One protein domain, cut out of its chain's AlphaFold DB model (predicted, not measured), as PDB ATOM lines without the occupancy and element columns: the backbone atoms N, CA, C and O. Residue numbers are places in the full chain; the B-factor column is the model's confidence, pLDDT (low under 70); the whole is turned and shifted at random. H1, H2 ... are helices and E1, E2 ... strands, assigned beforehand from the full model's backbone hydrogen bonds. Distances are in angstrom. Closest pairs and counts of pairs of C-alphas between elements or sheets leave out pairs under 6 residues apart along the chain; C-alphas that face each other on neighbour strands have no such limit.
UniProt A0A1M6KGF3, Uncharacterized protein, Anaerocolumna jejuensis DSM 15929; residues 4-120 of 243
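AT A GLANCE: This is residues 4 to 120 of the 243 residues of an uncharacterized protein of Anaerocolumna jejuensis DSM 15929 (UniProt A0A1M6KGF3). What is the main picture? A twisted slab of six antiparallel strands runs through the middle, with H1 crossing one face and H2 covering part of the other: three layers, helices on both faces of a sheet. Residues 60 to 72 make a long outlying loop. What is it made of? The 117 printed residues include two named helices and six named strands, along the chain E1 E2 H1 E3 E4 E5 H2 E6; the sheet's order is E3 E1 E2 E6 E4 E5 and the class is mixed. How large is it? It is compact and rounded, with a radius of gyration of the C-alphas of 13.2 A and spans of 34 by 31 by 26 A.

HOW THE PARTS SIT: How do the first strands pair? E1, residues 4 to 8, and E2, residues 14 to 19, form an antiparallel hairpin at 154 degrees, with N 7 and O 15 2.7 A apart, within hydrogen-bond range. E1's other neighbour is the edge strand E3, residues 54 to 59, antiparallel at 163 degrees, with N 6 and O 55 within range at 2.8 A. Where is the first helix? H1, residues 25 to 39, is on the sheet at a height of 8.2 A, across the strands at 71 degrees to E2 on the local plane; their closest C-alphas are those of Val 19 and Ala 28, 5.8 A. How does the sheet go on? E2 and E6, residues 113 to 119, are antiparallel at 162 degrees, with N 16 and O 116 within range at 2.8 A. E6 and E4, residues 73 to 81, are antiparallel at 165 degrees, with N 117 and O 75 within range at 2.9 A. E4 bends by 51 degrees at residue 77 and forms a hairpin with the edge strand E5, residues 84 to 89, antiparallel at 168 degrees, with N 79 and O 86 within range at 2.9 A. Where is the second helix? H2, residues 96 to 107, is on the opposite face from H1 and apart from it; its closest C-alphas to E6 are those of Ser 96 and Ile 116, 6.9 A. In H1 and H2 every O i to N i+4 pair is within hydrogen-bond range. E2, H1, E3 and E5, H2, E6 are split strand-helix-strand units, two strands running the same way with another between them, each with a right-handed crossover.

IN THESE COORDINATES: Where do the first and last elements lie? E1 begins at C-alpha 4, (150.541, 146.566, 148.123), and E6 ends at C-alpha 119, (143.240, 156.594, 159.728). How long are the longer elements? From first to last C-alpha, E4 measures 22.8 A, H1 20.5 A, E6 18.8 A, E5 17.2 A and H2 17.0 A.

THE WHOLE: How far does it reach? The two C-alphas farthest apart, those of Ala 42 and Glu 64, are 38.6 A apart; the printed part has no cut. Which links are long? H1 to E3 and E3 to E4 are long links, of 14 and 13 residues. Where is confidence low? The mean pLDDT of the printed part is 72.3, and 47 residues are under 70, among them residues 61 to 94.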
ATOM      1  N   LYS A   4     151.088 145.549 147.236       91.12
ATOM      2  CA  LYS A   4     150.541 146.566 148.123       91.12
ATOM      3  C   LYS A   4     150.361 147.844 147.314       91.12
ATOM      4  O   LYS A   4     151.320 148.350 146.738       91.12
ATOM      5  N   LEU A   5     149.129 148.332 147.256       91.50
ATOM      6  CA  LEU A   5     148.738 149.546 146.550       91.50
ATOM      7  C   LEU A   5     148.337 150.592 147.587       91.50
ATOM      8  O   LEU A   5     147.403 150.355 148.345       91.50
ATOM      9  N   ASN A   6     149.037 151.720 147.641       88.69
ATOM     10  CA  ASN A   6     148.721 152.839 148.526       88.69
ATOM     11  C   ASN A   6     147.970 153.901 147.719       88.69
ATOM     12  O   ASN A   6     148.593 154.628 146.947       88.69
ATOM     13  N   PHE A   7     146.651 153.951 147.875       86.69
ATOM     14  CA  PHE A   7     145.749 154.911 147.250       86.69
ATOM     15  C   PHE A   7     145.661 156.196 148.058       86.69
ATOM     16  O   PHE A   7     145.554 156.150 149.287       86.69
ATOM     17  N   LYS A   8     145.615 157.321 147.347       81.31
ATOM     18  CA  LYS A   8     145.187 158.603 147.901       81.31
ATOM     19  C   LYS A   8     143.725 158.829 147.523       81.31
ATOM     20  O   LYS A   8     143.385 158.811 146.339       81.31
ATOM     21  N   LEU A   9     142.868 158.961 148.529       79.69
ATOM     22  CA  LEU A   9     141.438 159.197 148.352       79.69
ATOM     23  C   LEU A   9     141.158 160.694 148.161       79.69
ATOM     24  O   LEU A   9     142.026 161.537 148.400       79.69
ATOM     25  N   ASP A  10     139.938 161.022 147.739       70.38
ATOM     26  CA  ASP A  10     139.536 162.393 147.391       70.38
ATOM     27  C   ASP A  10     139.701 163.369 148.567       70.38
ATOM     28  O   ASP A  10     140.138 164.507 148.401       70.38
ATOM     29  N   ASP A  11     139.449 162.889 149.784       62.06
ATOM     30  CA  ASP A  11     139.615 163.635 151.034       62.06
ATOM     31  C   ASP A  11     141.063 163.661 151.554       62.06
ATOM     32  O   ASP A  11     141.299 163.998 152.711       62.06
ATOM     33  N   GLN A  12     142.031 163.301 150.707       66.81
ATOM     34  CA  GLN A  12     143.460 163.187 151.010       66.81
ATOM     35  C   GLN A  12     143.835 162.051 151.971       66.81
ATOM     36  O   GLN A  12     145.027 161.864 152.221       66.81
ATOM     37  N   SER A  13     142.871 161.263 152.463       68.94
ATOM     38  CA  SER A  13     143.171 160.098 153.295       68.94
ATOM     39  C   SER A  13     143.826 158.974 152.488       68.94
ATOM     40  O   SER A  13     143.708 158.898 151.260       68.94
ATOM     41  N   GLU A  14     144.544 158.088 153.180       75.06
ATOM     42  CA  GLU A  14     145.240 156.969 152.548       75.06
ATOM     43  C   GLU A  14     144.503 155.641 152.772       75.06
ATOM     44  O   GLU A  14     144.131 155.275 153.894       75.06
ATOM     45  N   MET A  15     144.366 154.868 151.695       82.81
ATOM     46  CA  MET A  15     143.899 153.484 151.736       82.81
ATOM     47  C   MET A  15     144.947 152.562 151.127       82.81
ATOM     48  O   MET A  15     145.447 152.790 150.034       82.81
ATOM     49  N   ILE A  16     145.237 151.464 151.808       87.25
ATOM     50  CA  ILE A  16     146.149 150.427 151.347       87.25
ATOM     51  C   ILE A  16     145.320 149.233 150.873       87.25
ATOM     52  O   ILE A  16     144.511 148.716 151.633       87.25
ATOM     53  N   ALA A  17     145.546 148.738 149.660       89.44
ATOM     54  CA  ALA A  17     145.034 147.444 149.218       89.44
ATOM     55  C   ALA A  17     146.185 146.442 149.100       89.44
ATOM     56  O   ALA A  17     147.121 146.652 148.329       89.44
ATOM     57  N   ILE A  18     146.113 145.341 149.845       89.88
ATOM     58  CA  ILE A  18     147.009 144.196 149.673       89.88
ATOM     59  C   ILE A  18     146.286 143.177 148.803       89.88
ATOM     60  O   ILE A  18     145.249 142.655 149.198       89.88
ATOM     61  N   VAL A  19     146.821 142.915 147.616       90.38
ATOM     62  CA  VAL A  19     146.175 142.113 146.575       90.38
ATOM     63  C   VAL A  19     147.013 140.874 146.292       90.38
ATOM     64  O   VAL A  19     148.147 140.986 145.825       90.38
ATOM     65  N   ASP A  20     146.445 139.698 146.550       85.88
ATOM     66  CA  ASP A  20     147.084 138.400 146.326       85.88
ATOM     67  C   ASP A  20     146.650 137.783 144.978       85.88
ATOM     68  O   ASP A  20     145.650 138.175 144.360       85.88
ATOM     69  N   LYS A  21     147.411 136.783 144.521       80.19
ATOM     70  CA  LYS A  21     147.167 135.947 143.334       80.19
ATOM     71  C   LYS A  21     147.052 136.741 142.035       80.19
ATOM     72  O   LYS A  21     146.239 136.436 141.168       80.19
ATOM     73  N   VAL A  22     147.896 137.757 141.879       83.69
ATOM     74  CA  VAL A  22     147.967 138.565 140.656       83.69
ATOM     75  C   VAL A  22     149.336 138.446 139.991       83.69
ATOM     76  O   VAL A  22     150.360 138.271 140.654       83.69
ATOM     77  N   GLY A  23     149.335 138.502 138.656       86.44
ATOM     78  CA  GLY A  23     150.525 138.383 137.803       86.44
ATOM     79  C   GLY A  23     151.175 139.719 137.435       86.44
ATOM     80  O   GLY A  23     151.889 139.781 136.442       86.44
ATOM     81  N   GLY A  24     150.873 140.798 138.161       91.12
ATOM     82  CA  GLY A  24     151.435 142.124 137.908       91.12
ATOM     83  C   GLY A  24     150.601 143.254 138.505       91.12
ATOM     84  O   GLY A  24     149.437 143.063 138.858       91.12
ATOM     85  N   GLU A  25     151.194 144.442 138.566       92.62
ATOM     86  CA  GLU A  25     150.614 145.647 139.172       92.62
ATOM     87  C   GLU A  25     149.274 146.049 138.545       92.62
ATOM     88  O   GLU A  25     148.284 146.198 139.252       92.62
ATOM     89  N   LYS A  26     149.188 146.118 137.210       92.25
ATOM     90  CA  LYS A  26     147.942 146.480 136.509       92.25
ATOM     91  C   LYS A  26     146.791 145.514 136.823       92.25
ATOM     92  O   LYS A  26     145.644 145.930 136.972       92.25
ATOM     93  N   LYS A  27     147.097 144.217 136.963       93.25
ATOM     94  CA  LYS A  27     146.118 143.197 137.382       93.25
ATOM     95  C   LYS A  27     145.732 143.375 138.854       93.25
ATOM     96  O   LYS A  27     144.561 143.211 139.182       93.25
ATOM     97  N   ALA A  28     146.685 143.748 139.714       93.12
ATOM     98  CA  ALA A  28     146.433 144.081 141.113       93.12
ATOM     99  C   ALA A  28     145.474 145.273 141.250       93.12
ATOM    100  O   ALA A  28     144.471 145.171 141.949       93.12
ATOM    101  N   PHE A  29     145.745 146.365 140.530       94.56
ATOM    102  CA  PHE A  29     144.932 147.581 140.539       94.56
ATOM    103  C   PHE A  29     143.502 147.320 140.053       94.56
ATOM    104  O   PHE A  29     142.543 147.648 140.748       94.56
ATOM    105  N   ASN A  30     143.341 146.626 138.922       93.75
ATOM    106  CA  ASN A  30     142.014 146.264 138.418       93.75
ATOM    107  C   ASN A  30     141.240 145.367 139.399       93.75
ATOM    108  O   ASN A  30     140.045 145.575 139.608       93.75
ATOM    109  N   LYS A  31     141.910 144.386 140.026       92.56
ATOM    110  CA  LYS A  31     141.293 143.529 141.052       92.56
ATOM    111  C   LYS A  31     140.874 144.357 142.271       92.56
ATOM    112  O   LYS A  31     139.764 144.168 142.755       92.56
ATOM    113  N   ALA A  32     141.697 145.311 142.715       91.12
ATOM    114  CA  ALA A  32     141.345 146.228 143.798       91.12
ATOM    115  C   ALA A  32     140.093 147.059 143.463       91.12
ATOM    116  O   ALA A  32     139.168 147.075 144.264       91.12
ATOM    117  N   ILE A  33     139.990 147.651 142.267       92.56
ATOM    118  CA  ILE A  33     138.792 148.401 141.837       92.56
ATOM    119  C   ILE A  33     137.524 147.537 141.855       92.56
ATOM    120  O   ILE A  33     136.467 147.958 142.328       92.56
ATOM    121  N   ILE A  34     137.601 146.322 141.309       89.75
ATOM    122  CA  ILE A  34     136.439 145.427 141.238       89.75
ATOM    123  C   ILE A  34     135.974 145.057 142.645       89.75
ATOM    124  O   ILE A  34     134.780 145.111 142.937       89.75
ATOM    125  N   ILE A  35     136.911 144.685 143.517       85.75
ATOM    126  CA  ILE A  35     136.578 144.237 144.866       85.75
ATOM    127  C   ILE A  35     136.148 145.417 145.745       85.75
ATOM    128  O   ILE A  35     135.196 145.260 146.499       85.75
ATOM    129  N   SER A  36     136.707 146.622 145.586       85.12
ATOM    130  CA  SER A  36     136.246 147.802 146.335       85.12
ATOM    131  C   SER A  36     134.784 148.137 146.038       85.12
ATOM    132  O   SER A  36     134.029 148.465 146.944       85.12
ATOM    133  N   LYS A  37     134.346 148.000 144.781       84.31
ATOM    134  CA  LYS A  37     132.939 148.219 144.401       84.31
ATOM    135  C   LYS A  37     131.980 147.194 145.002       84.31
ATOM    136  O   LYS A  37     130.814 147.510 145.198       84.31
ATOM    137  N   ARG A  38     132.461 145.976 145.269       78.50
ATOM    138  CA  ARG A  38     131.684 144.924 145.943       78.50
ATOM    139  C   ARG A  38     131.643 145.140 147.449       78.50
ATOM    140  O   ARG A  38     130.609 144.922 148.057       78.50
ATOM    141  N   CYS A  39     132.767 145.559 148.024       67.81
ATOM    142  CA  CYS A  39     132.933 145.672 149.465       67.81
ATOM    143  C   CYS A  39     132.352 146.957 150.058       67.81
ATOM    144  O   CYS A  39     131.966 146.958 151.224       67.81
ATOM    145  N   PHE A  40     132.305 148.044 149.288       71.06
ATOM    146  CA  PHE A  40     131.923 149.356 149.802       71.06
ATOM    147  C   PHE A  40     130.652 149.892 149.141       71.06
ATOM    148  O   PHE A  40     130.451 149.666 147.942       71.06
ATOM    149  N   PRO A  41     129.820 150.649 149.883       64.94
ATOM    150  CA  PRO A  41     128.609 151.260 149.349       64.94
ATOM    151  C   PRO A  41     128.870 152.120 148.111       64.94
ATOM    152  O   PRO A  41     129.923 152.762 147.990       64.94
ATOM    153  N   ALA A  42     127.883 152.162 147.214       68.06
ATOM    154  CA  ALA A  42     127.913 153.003 146.022       68.06
ATOM    155  C   ALA A  42     128.209 154.465 146.380       68.06
ATOM    156  O   ALA A  42     127.646 154.995 147.335       68.06
ATOM    157  N   LYS A  43     129.080 155.112 145.593       71.12
ATOM    158  CA  LYS A  43     129.496 156.520 145.768       71.12
ATOM    159  C   LYS A  43     130.259 156.821 147.069       71.12
ATOM    160  O   LYS A  43     130.524 157.984 147.354       71.12
ATOM    161  N   SER A  44     130.638 155.810 147.854       67.75
ATOM    162  CA  SER A  44     131.551 156.031 148.978       67.75
ATOM    163  C   SER A  44     132.959 156.346 148.470       67.75
ATOM    164  O   SER A  44     133.396 155.787 147.463       67.75
ATOM    165  N   LYS A  45     133.720 157.153 149.223       70.56
ATOM    166  CA  LYS A  45     135.144 157.447 148.946       70.56
ATOM    167  C   LYS A  45     136.050 156.206 148.894       70.56
ATOM    168  O   LYS A  45     137.226 156.292 148.569       70.56
ATOM    169  N   TYR A  46     135.510 155.052 149.276       76.44
ATOM    170  CA  TYR A  46     136.184 153.764 149.323       76.44
ATOM    171  C   TYR A  46     136.004 152.944 148.048       76.44
ATOM    172  O   TYR A  46     136.758 151.996 147.822       76.44
ATOM    173  N   GLN A  47     135.046 153.304 147.191       84.06
ATOM    174  CA  GLN A  47     134.932 152.712 145.867       84.06
ATOM    175  C   GLN A  47     135.995 153.289 144.941       84.06
ATOM    176  O   GLN A  47     135.837 154.374 144.389       84.06
ATOM    177  N   LEU A  48     137.061 152.520 144.733       88.62
ATOM    178  CA  LEU A  48     138.094 152.887 143.782       88.62
ATOM    179  C   LEU A  48     137.541 152.949 142.351       88.62
ATOM    180  O   LEU A  48     136.711 152.133 141.926       88.62
ATOM    181  N   SER A  49     138.069 153.893 141.590       90.00
ATOM    182  CA  SER A  49     137.904 154.073 140.159       90.00
ATOM    183  C   SER A  49     139.268 154.008 139.464       90.00
ATOM    184  O   SER A  49     140.314 153.805 140.084       90.00
ATOM    185  N   LYS A  50     139.255 154.161 138.136       90.88
ATOM    186  CA  LYS A  50     140.485 154.251 137.343       90.88
ATOM    187  C   LYS A  50     141.251 155.556 137.585       90.88
ATOM    188  O   LYS A  50     142.430 155.606 137.253       90.88
ATOM    189  N   ASP A  51     140.596 156.558 138.162       89.44
ATOM    190  CA  ASP A  51     141.136 157.905 138.355       89.44
ATOM    191  C   ASP A  51     141.881 158.038 139.692       89.44
ATOM    192  O   ASP A  51     142.620 159.000 139.902       89.44
ATOM    193  N   ASN A  52     141.733 157.065 140.603       89.06
ATOM    194  CA  ASN A  52     142.469 157.077 141.862       89.06
ATOM    195  C   ASN A  52     143.976 156.972 141.623       89.06
ATOM    196  O   ASN A  52     144.478 156.016 141.028       89.06
ATOM    197  N   THR A  53     144.709 157.926 142.192       87.81
ATOM    198  CA  THR A  53     146.170 157.884 142.226       87.81
ATOM    199  C   THR A  53     146.653 156.870 143.261       87.81
ATOM    200  O   THR A  53     146.087 156.748 144.354       87.81
ATOM    201  N   TYR A  54     147.703 156.117 142.923       91.25
ATOM    202  CA  TYR A  54     148.281 155.122 143.820       91.25
ATOM    203  C   TYR A  54     149.790 154.967 143.652       91.25
ATOM    204  O   TYR A  54     150.356 155.262 142.602       91.25
ATOM    205  N   ARG A  55     150.436 154.454 144.701       90.06
ATOM    206  CA  ARG A  55     151.800 153.909 144.651       90.06
ATOM    207  C   ARG A  55     151.754 152.403 144.847       90.06
ATOM    208  O   ARG A  55     151.131 151.942 145.802       90.06
ATOM    209  N   ALA A  56     152.424 151.648 143.986       90.38
ATOM    210  CA  ALA A  56     152.498 150.197 144.087       90.38
ATOM    211  C   ALA A  56     153.872 149.726 144.561       90.38
ATOM    212  O   ALA A  56     154.906 150.245 144.150       90.38
ATOM    213  N   GLU A  57     153.879 148.686 145.386       90.06
ATOM    214  CA  GLU A  57     155.089 147.959 145.750       90.06
ATOM    215  C   GLU A  57     154.812 146.454 145.830       90.06
ATOM    216  O   GLU A  57     153.692 146.012 146.119       90.06
ATOM    217  N   ARG A  58     155.842 145.638 145.579       88.31
ATOM    218  CA  ARG A  58     155.749 144.193 145.819       88.31
ATOM    219  C   ARG A  58     155.644 143.949 147.319       88.31
ATOM    220  O   ARG A  58     156.457 144.438 148.100       88.31
ATOM    221  N   PHE A  59     154.670 143.143 147.712       83.06
ATOM    222  CA  PHE A  59     154.426 142.820 149.107       83.06
ATOM    223  C   PHE A  59     154.951 141.419 149.421       83.06
ATOM    224  O   PHE A  59     154.587 140.443 148.766       83.06
ATOM    225  N   ARG A  60     155.828 141.319 150.421       78.50
ATOM    226  CA  ARG A  60     156.311 140.043 150.961       78.50
ATOM    227  C   ARG A  60     155.649 139.795 152.310       78.50
ATOM    228  O   ARG A  60     155.627 140.703 153.145       78.50
ATOM    229  N   VAL A  61     155.103 138.590 152.471       67.38
ATOM    230  CA  VAL A  61     154.487 138.127 153.725       67.38
ATOM    231  C   VAL A  61     155.571 137.800 154.751       67.38
ATOM    232  O   VAL A  61     155.428 138.180 155.908       67.38
ATOM    233  N   ASP A  62     156.683 137.216 154.293       62.75
ATOM    234  CA  ASP A  62     157.815 136.811 155.126       62.75
ATOM    235  C   ASP A  62     158.985 137.804 154.959       62.75
ATOM    236  O   ASP A  62     159.409 138.099 153.835       62.75
ATOM    237  N   GLY A  63     159.474 138.369 156.069       51.22
ATOM    238  CA  GLY A  63     160.620 139.290 156.100       51.22
ATOM    239  C   GLY A  63     160.733 140.105 157.396       51.22
ATOM    240  O   GLY A  63     159.719 140.486 157.984       51.22
ATOM    241  N   GLU A  64     161.971 140.370 157.830       42.16
ATOM    242  CA  GLU A  64     162.292 141.162 159.026       42.16
ATOM    243  C   GLU A  64     161.874 142.641 158.940       42.16
ATOM    244  O   GLU A  64     161.579 143.201 157.883       42.16
ATOM    245  N   GLN A  65     161.795 143.239 160.130       45.88
ATOM    246  CA  GLN A  65     161.075 144.454 160.486       45.88
ATOM    247  C   GLN A  65     161.441 145.687 159.645       45.88
ATOM    248  O   GLN A  65     162.537 146.229 159.732       45.88
ATOM    249  N   GLY A  66     160.449 146.234 158.941       38.56
ATOM    250  CA  GLY A  66     160.440 147.654 158.599       38.56
ATOM    251  C   GLY A  66     159.783 148.423 159.740       38.56
ATOM    252  O   GLY A  66     158.557 148.397 159.866       38.56
ATOM    253  N   THR A  67     160.584 149.072 160.581       37.09
ATOM    254  CA  THR A  67     160.136 149.955 161.663       37.09
ATOM    255  C   THR A  67     159.424 151.185 161.100       37.09
ATOM    256  O   THR A  67     160.014 152.256 160.967       37.09
ATOM    257  N   ALA A  68     158.133 151.076 160.794       39.25
ATOM    258  CA  ALA A  68     157.287 152.259 160.791       39.25
ATOM    259  C   ALA A  68     157.110 152.675 162.261       39.25
ATOM    260  O   ALA A  68     156.378 152.032 163.014       39.25
ATOM    261  N   LYS A  69     157.848 153.702 162.703       31.92
ATOM    262  CA  LYS A  69     157.643 154.334 164.014       31.92
ATOM    263  C   LYS A  69     156.214 154.885 164.064       31.92
ATOM    264  O   LYS A  69     155.935 155.922 163.475       31.92
ATOM    265  N   GLY A  70     155.322 154.199 164.771       39.16
ATOM    266  CA  GLY A  70     153.964 154.679 165.021       39.16
ATOM    267  C   GLY A  70     153.000 153.565 165.417       39.16
ATOM    268  O   GLY A  70     153.009 152.480 164.842       39.16
ATOM    269  N   ASN A  71     152.148 153.839 166.406       36.75
ATOM    270  CA  ASN A  71     150.980 153.012 166.699       36.75
ATOM    271  C   ASN A  71     149.876 153.388 165.703       36.75
ATOM    272  O   ASN A  71     149.261 154.447 165.845       36.75
ATOM    273  N   TYR A  72     149.612 152.550 164.704       44.56
ATOM    274  CA  TYR A  72     148.521 152.783 163.761       44.56
ATOM    275  C   TYR A  72     147.269 152.028 164.237       44.56
ATOM    276  O   TYR A  72     147.307 150.835 164.544       44.56
ATOM    277  N   SER A  73     146.142 152.729 164.340       42.56
ATOM    278  CA  SER A  73     144.835 152.073 164.436       42.56
ATOM    279  C   SER A  73     144.399 151.795 163.005       42.56
ATOM    280  O   SER A  73     143.931 152.687 162.306       42.56
ATOM    281  N   CYS A  74     144.672 150.584 162.526       43.81
ATOM    282  CA  CYS A  74     144.349 150.182 161.166       43.81
ATOM    283  C   CYS A  74     142.965 149.540 161.148       43.81
ATOM    284  O   CYS A  74     142.813 148.385 161.539       43.81
ATOM    285  N   ARG A  75     141.966 150.255 160.635       51.94
ATOM    286  CA  ARG A  75     140.660 149.653 160.367       51.94
ATOM    287  C   ARG A  75     140.734 148.871 159.057       51.94
ATOM    288  O   ARG A  75     141.154 149.425 158.039       51.94
ATOM    289  N   ILE A  76     140.382 147.586 159.079       54.72
ATOM    290  CA  ILE A  76     140.439 146.711 157.901       54.72
ATOM    291  C   ILE A  76     139.021 146.414 157.443       54.72
ATOM    292  O   ILE A  76     138.355 145.502 157.925       54.72
ATOM    293  N   LEU A  77     138.525 147.225 156.517       56.91
ATOM    294  CA  LEU A  77     137.089 147.252 156.262       56.91
ATOM    295  C   LEU A  77     136.624 146.215 155.237       56.91
ATOM    296  O   LEU A  77     135.425 146.025 155.095       56.91
ATOM    297  N   ALA A  78     137.526 145.495 154.569       55.88
ATOM    298  CA  ALA A  78     137.113 144.319 153.819       55.88
ATOM    299  C   ALA A  78     138.266 143.372 153.508       55.88
ATOM    300  O   ALA A  78     139.322 143.798 153.025       55.88
ATOM    301  N   HIS A  79     138.019 142.078 153.697       55.09
ATOM    302  CA  HIS A  79     138.731 141.053 152.956       55.09
ATOM    303  C   HIS A  79     137.770 140.216 152.119       55.09
ATOM    304  O   HIS A  79     136.683 139.840 152.555       55.09
ATOM    305  N   TYR A  80     138.187 139.934 150.889       53.47
ATOM    306  CA  TYR A  80     137.478 139.015 150.009       53.47
ATOM    307  C   TYR A  80     138.170 137.661 150.083       53.47
ATOM    308  O   TYR A  80     139.348 137.548 149.735       53.47
ATOM    309  N   ILE A  81     137.464 136.647 150.573       56.66
ATOM    310  CA  ILE A  81     137.960 135.270 150.632       56.66
ATOM    311  C   ILE A  81     136.970 134.400 149.874       56.66
ATOM    312  O   ILE A  81     135.816 134.280 150.280       56.66
ATOM    313  N   SER A  82     137.418 133.779 148.780       55.69
ATOM    314  CA  SER A  82     136.672 132.708 148.101       55.69
ATOM    315  C   SER A  82     135.205 133.054 147.795       55.69
ATOM    316  O   SER A  82     134.322 132.217 147.952       55.69
ATOM    317  N   GLY A  83     134.920 134.298 147.398       57.69
ATOM    318  CA  GLY A  83     133.560 134.723 147.056       57.69
ATOM    319  C   GLY A  83     132.806 135.493 148.142       57.69
ATOM    320  O   GLY A  83     131.817 136.146 147.816       57.69
ATOM    321  N   LYS A  84     133.262 135.458 149.402       59.88
ATOM    322  CA  LYS A  84     132.576 136.074 150.550       59.88
ATOM    323  C   LYS A  84     133.273 137.353 151.010       59.88
ATOM    324  O   LYS A  84     134.503 137.413 151.074       59.88
ATOM    325  N   GLN A  85     132.462 138.363 151.309       65.56
ATOM    326  CA  GLN A  85     132.883 139.604 151.948       65.56
ATOM    327  C   GLN A  85     132.840 139.431 153.466       65.56
ATOM    328  O   GLN A  85     131.848 138.936 153.995       65.56
ATOM    329  N   ASP A  86     133.893 139.881 154.138       61.50
ATOM    330  CA  ASP A  86     133.945 140.014 155.592       61.50
ATOM    331  C   ASP A  86     134.695 141.304 155.960       61.50
ATOM    332  O   ASP A  86     135.493 141.812 155.163       61.50
ATOM    333  N   SER A  87     134.429 141.854 157.142       62.53
ATOM    334  CA  SER A  87     134.982 143.121 157.630       62.53
ATOM    335  C   SER A  87     135.381 143.003 159.093       62.53
ATOM    336  O   SER A  87     134.643 142.422 159.886       62.53
ATOM    337  N   ARG A  88     136.520 143.592 159.480       59.53
ATOM    338  CA  ARG A  88     136.993 143.525 160.865       59.53
ATOM    339  C   ARG A  88     137.768 144.766 161.295       59.53
ATOM    340  O   ARG A  88     138.716 145.194 160.639       59.53
ATOM    341  N   GLU A  89     137.459 145.276 162.480       55.16
ATOM    342  CA  GLU A  89     138.274 146.309 163.110       55.16
ATOM    343  C   GLU A  89     139.458 145.702 163.884       55.16
ATOM    344  O   GLU A  89     139.292 144.792 164.698       55.16
ATOM    345  N   LEU A  90     140.679 146.184 163.613       55.28
ATOM    346  CA  LEU A  90     141.881 145.803 164.354       55.28
ATOM    347  C   LEU A  90     142.494 147.029 165.039       55.28
ATOM    348  O   LEU A  90     142.831 148.030 164.408       55.28
ATOM    349  N   PHE A  91     142.721 146.921 166.344       52.59
ATOM    350  CA  PHE A  91     143.332 147.982 167.141       52.59
ATOM    351  C   PHE A  91     144.820 147.705 167.396       52.59
ATOM    352  O   PHE A  91     145.240 146.554 167.493       52.59
ATOM    353  N   LYS A  92     145.620 148.772 167.560       56.56
ATOM    354  CA  LYS A  92     147.052 148.710 167.934       56.56
ATOM    355  C   LYS A  92     147.919 147.884 166.967       56.56
ATOM    356  O   LYS A  92     148.783 147.114 167.386       56.56
ATOM    357  N   ILE A  93     147.716 148.059 165.665       61.25
ATOM    358  CA  ILE A  93     148.449 147.317 164.638       61.25
ATOM    359  C   ILE A  93     149.667 148.122 164.173       61.25
ATOM    360  O   ILE A  93     149.571 149.283 163.788       61.25
ATOM    361  N   LYS A  94     150.844 147.490 164.141       63.41
ATOM    362  CA  LYS A  94     152.121 148.127 163.755       63.41
ATOM    363  C   LYS A  94     152.276 148.350 162.234       63.41
ATOM    364  O   LYS A  94     153.389 148.422 161.725       63.41
ATOM    365  N   GLY A  95     151.166 148.422 161.494       70.19
ATOM    366  CA  GLY A  95     151.127 148.649 160.047       70.19
ATOM    367  C   GLY A  95     150.599 147.476 159.209       70.19
ATOM    368  O   GLY A  95     150.192 146.427 159.715       70.19
ATOM    369  N   SER A  96     150.624 147.661 157.887       74.06
ATOM    370  CA  SER A  96     149.872 146.842 156.925       74.06
ATOM    371  C   SER A  96     150.251 145.351 156.896       74.06
ATOM    372  O   SER A  96     149.397 144.512 156.623       74.06
ATOM    373  N   ARG A  97     151.503 144.995 157.225       78.25
ATOM    374  CA  ARG A  97     151.946 143.589 157.342       78.25
ATOM    375  C   ARG A  97     151.314 142.865 158.524       78.25
ATOM    376  O   ARG A  97     150.788 141.772 158.356       78.25
ATOM    377  N   THR A  98     151.325 143.499 159.696       75.38
ATOM    378  CA  THR A  98     150.735 142.923 160.916       75.38
ATOM    379  C   THR A  98     149.221 142.766 160.747       75.38
ATOM    380  O   THR A  98     148.660 141.734 161.103       75.38
ATOM    381  N   ALA A  99     148.581 143.752 160.111       75.69
ATOM    382  CA  ALA A  99     147.178 143.701 159.702       75.69
ATOM    383  C   ALA A  99     146.865 142.489 158.801       75.69
ATOM    384  O   ALA A  99     145.958 141.712 159.093       75.69
ATOM    385  N   TYR A 100     147.639 142.299 157.727       79.62
ATOM    386  CA  TYR A 100     147.458 141.182 156.793       79.62
ATOM    387  C   TYR A 100     147.665 139.810 157.455       79.62
ATOM    388  O   TYR A 100     146.890 138.878 157.222       79.62
ATOM    389  N   ALA A 101     148.687 139.690 158.307       79.62
ATOM    390  CA  ALA A 101     148.982 138.457 159.033       79.62
ATOM    391  C   ALA A 101     147.853 138.072 160.001       79.62
ATOM    392  O   ALA A 101     147.447 136.912 160.026       79.62
ATOM    393  N   ALA A 102     147.306 139.042 160.743       75.31
ATOM    394  CA  ALA A 102     146.190 138.814 161.661       75.31
ATOM    395  C   ALA A 102     144.955 138.248 160.938       75.31
ATOM    396  O   ALA A 102     144.386 137.248 161.366       75.31
ATOM    397  N   ILE A 103     144.596 138.818 159.785       74.94
ATOM    398  CA  ILE A 103     143.457 138.340 158.981       74.94
ATOM    399  C   ILE A 103     143.693 136.936 158.442       74.94
ATOM    400  O   ILE A 103     142.788 136.102 158.457       74.94
ATOM    401  N   THR A 104     144.907 136.675 157.959       77.25
ATOM    402  CA  THR A 104     145.254 135.373 157.385       77.25
ATOM    403  C   THR A 104     145.202 134.273 158.444       77.25
ATOM    404  O   THR A 104     144.685 133.190 158.172       77.25
ATOM    405  N   LYS A 105     145.703 134.552 159.656       75.50
ATOM    406  CA  LYS A 105     145.707 133.600 160.774       75.50
ATOM    407  C   LYS A 105     144.292 133.167 161.152       75.50
ATOM    408  O   LYS A 105     144.039 131.974 161.298       75.50
ATOM    409  N   ASP A 106     143.376 134.121 161.256       66.56
ATOM    410  CA  ASP A 106     142.053 133.859 161.824       66.56
ATOM    411  C   ASP A 106     141.097 133.193 160.830       66.56
ATOM    412  O   ASP A 106     140.239 132.410 161.226       66.56
ATOM    413  N   ASN A 107     141.285 133.434 159.532       66.38
ATOM    414  CA  ASN A 107     140.450 132.838 158.489       66.38
ATOM    415  C   ASN A 107     140.947 131.472 157.998       66.38
ATOM    416  O   ASN A 107     140.261 130.829 157.206       66.38
ATOM    417  N   LYS A 108     142.155 131.039 158.398       68.44
ATOM    418  CA  LYS A 108     142.848 129.834 157.887       68.44
ATOM    419  C   LYS A 108     143.005 129.783 156.351       68.44
ATOM    420  O   LYS A 108     143.462 128.780 155.809       68.44
ATOM    421  N   VAL A 109     142.657 130.862 155.646       71.75
ATOM    422  CA  VAL A 109     142.679 131.010 154.186       71.75
ATOM    423  C   VAL A 109     143.244 132.386 153.851       71.75
ATOM    424  O   VAL A 109     142.907 133.384 154.487       71.75
ATOM    425  N   LYS A 110     144.109 132.448 152.832       75.00
ATOM    426  CA  LYS A 110     144.701 133.710 152.375       75.00
ATOM    427  C   LYS A 110     143.664 134.567 151.633       75.00
ATOM    428  O   LYS A 110     143.056 134.063 150.683       75.00
ATOM    429  N   PRO A 111     143.484 135.844 152.014       76.81
ATOM    430  CA  PRO A 111     142.555 136.746 151.344       76.81
ATOM    431  C   PRO A 111     143.039 137.173 149.959       76.81
ATOM    432  O   PRO A 111     144.226 137.407 149.738       76.81
ATOM    433  N   ASP A 112     142.092 137.314 149.030       83.19
ATOM    434  CA  ASP A 112     142.335 137.777 147.662       83.19
ATOM    435  C   ASP A 112     142.686 139.263 147.606       83.19
ATOM    436  O   ASP A 112     143.541 139.674 146.818       83.19
ATOM    437  N   VAL A 113     141.992 140.059 148.420       86.00
ATOM    438  CA  VAL A 113     142.224 141.492 148.614       86.00
ATOM    439  C   VAL A 113     141.963 141.813 150.078       86.00
ATOM    440  O   VAL A 113     140.977 141.332 150.633       86.00
ATOM    441  N   VAL A 114     142.821 142.634 150.676       84.81
ATOM    442  CA  VAL A 114     142.632 143.231 152.002       84.81
ATOM    443  C   VAL A 114     142.730 144.743 151.868       84.81
ATOM    444  O   VAL A 114     143.782 145.246 151.468       84.81
ATOM    445  N   PHE A 115     141.668 145.465 152.223       83.56
ATOM    446  CA  PHE A 115     141.682 146.928 152.283       83.56
ATOM    447  C   PHE A 115     141.944 147.413 153.705       83.56
ATOM    448  O   PHE A 115     141.158 147.163 154.613       83.56
ATOM    449  N   ILE A 116     143.047 148.127 153.890       78.75
ATOM    450  CA  ILE A 116     143.501 148.669 155.165       78.75
ATOM    451  C   ILE A 116     143.455 150.186 155.072       78.75
ATOM    452  O   ILE A 116     144.121 150.781 154.228       78.75
ATOM    453  N   TYR A 117     142.724 150.821 155.972       70.25
ATOM    454  CA  TYR A 117     142.656 152.274 156.035       70.25
ATOM    455  C   TYR A 117     143.717 152.808 156.984       70.25
ATOM    456  O   TYR A 117     143.823 152.361 158.132       70.25
ATOM    457  N   SER A 118     144.496 153.780 156.510       55.09
ATOM    458  CA  SER A 118     145.374 154.569 157.364       55.09
ATOM    459  C   SER A 118     144.558 155.741 157.895       55.09
ATOM    460  O   SER A 118     144.624 156.856 157.386       55.09
ATOM    461  N   LEU A 119     143.731 155.492 158.912       51.38
ATOM    462  CA  LEU A 119     143.240 156.594 159.728       51.38
ATOM    463  C   LEU A 119     144.421 157.020 160.591       51.38
ATOM    464  O   LEU A 119     144.706 156.415 161.629       51.38
ATOM    465  N   SER A 120     145.165 158.026 160.132       47.59
ATOM    466  CA  SER A 120     146.133 158.676 160.999       47.59
ATOM    467  C   SER A 120     145.347 159.125 162.240       47.59
ATOM    468  O   SER A 120     144.375 159.876 162.144       47.59
TER     469      SER A 120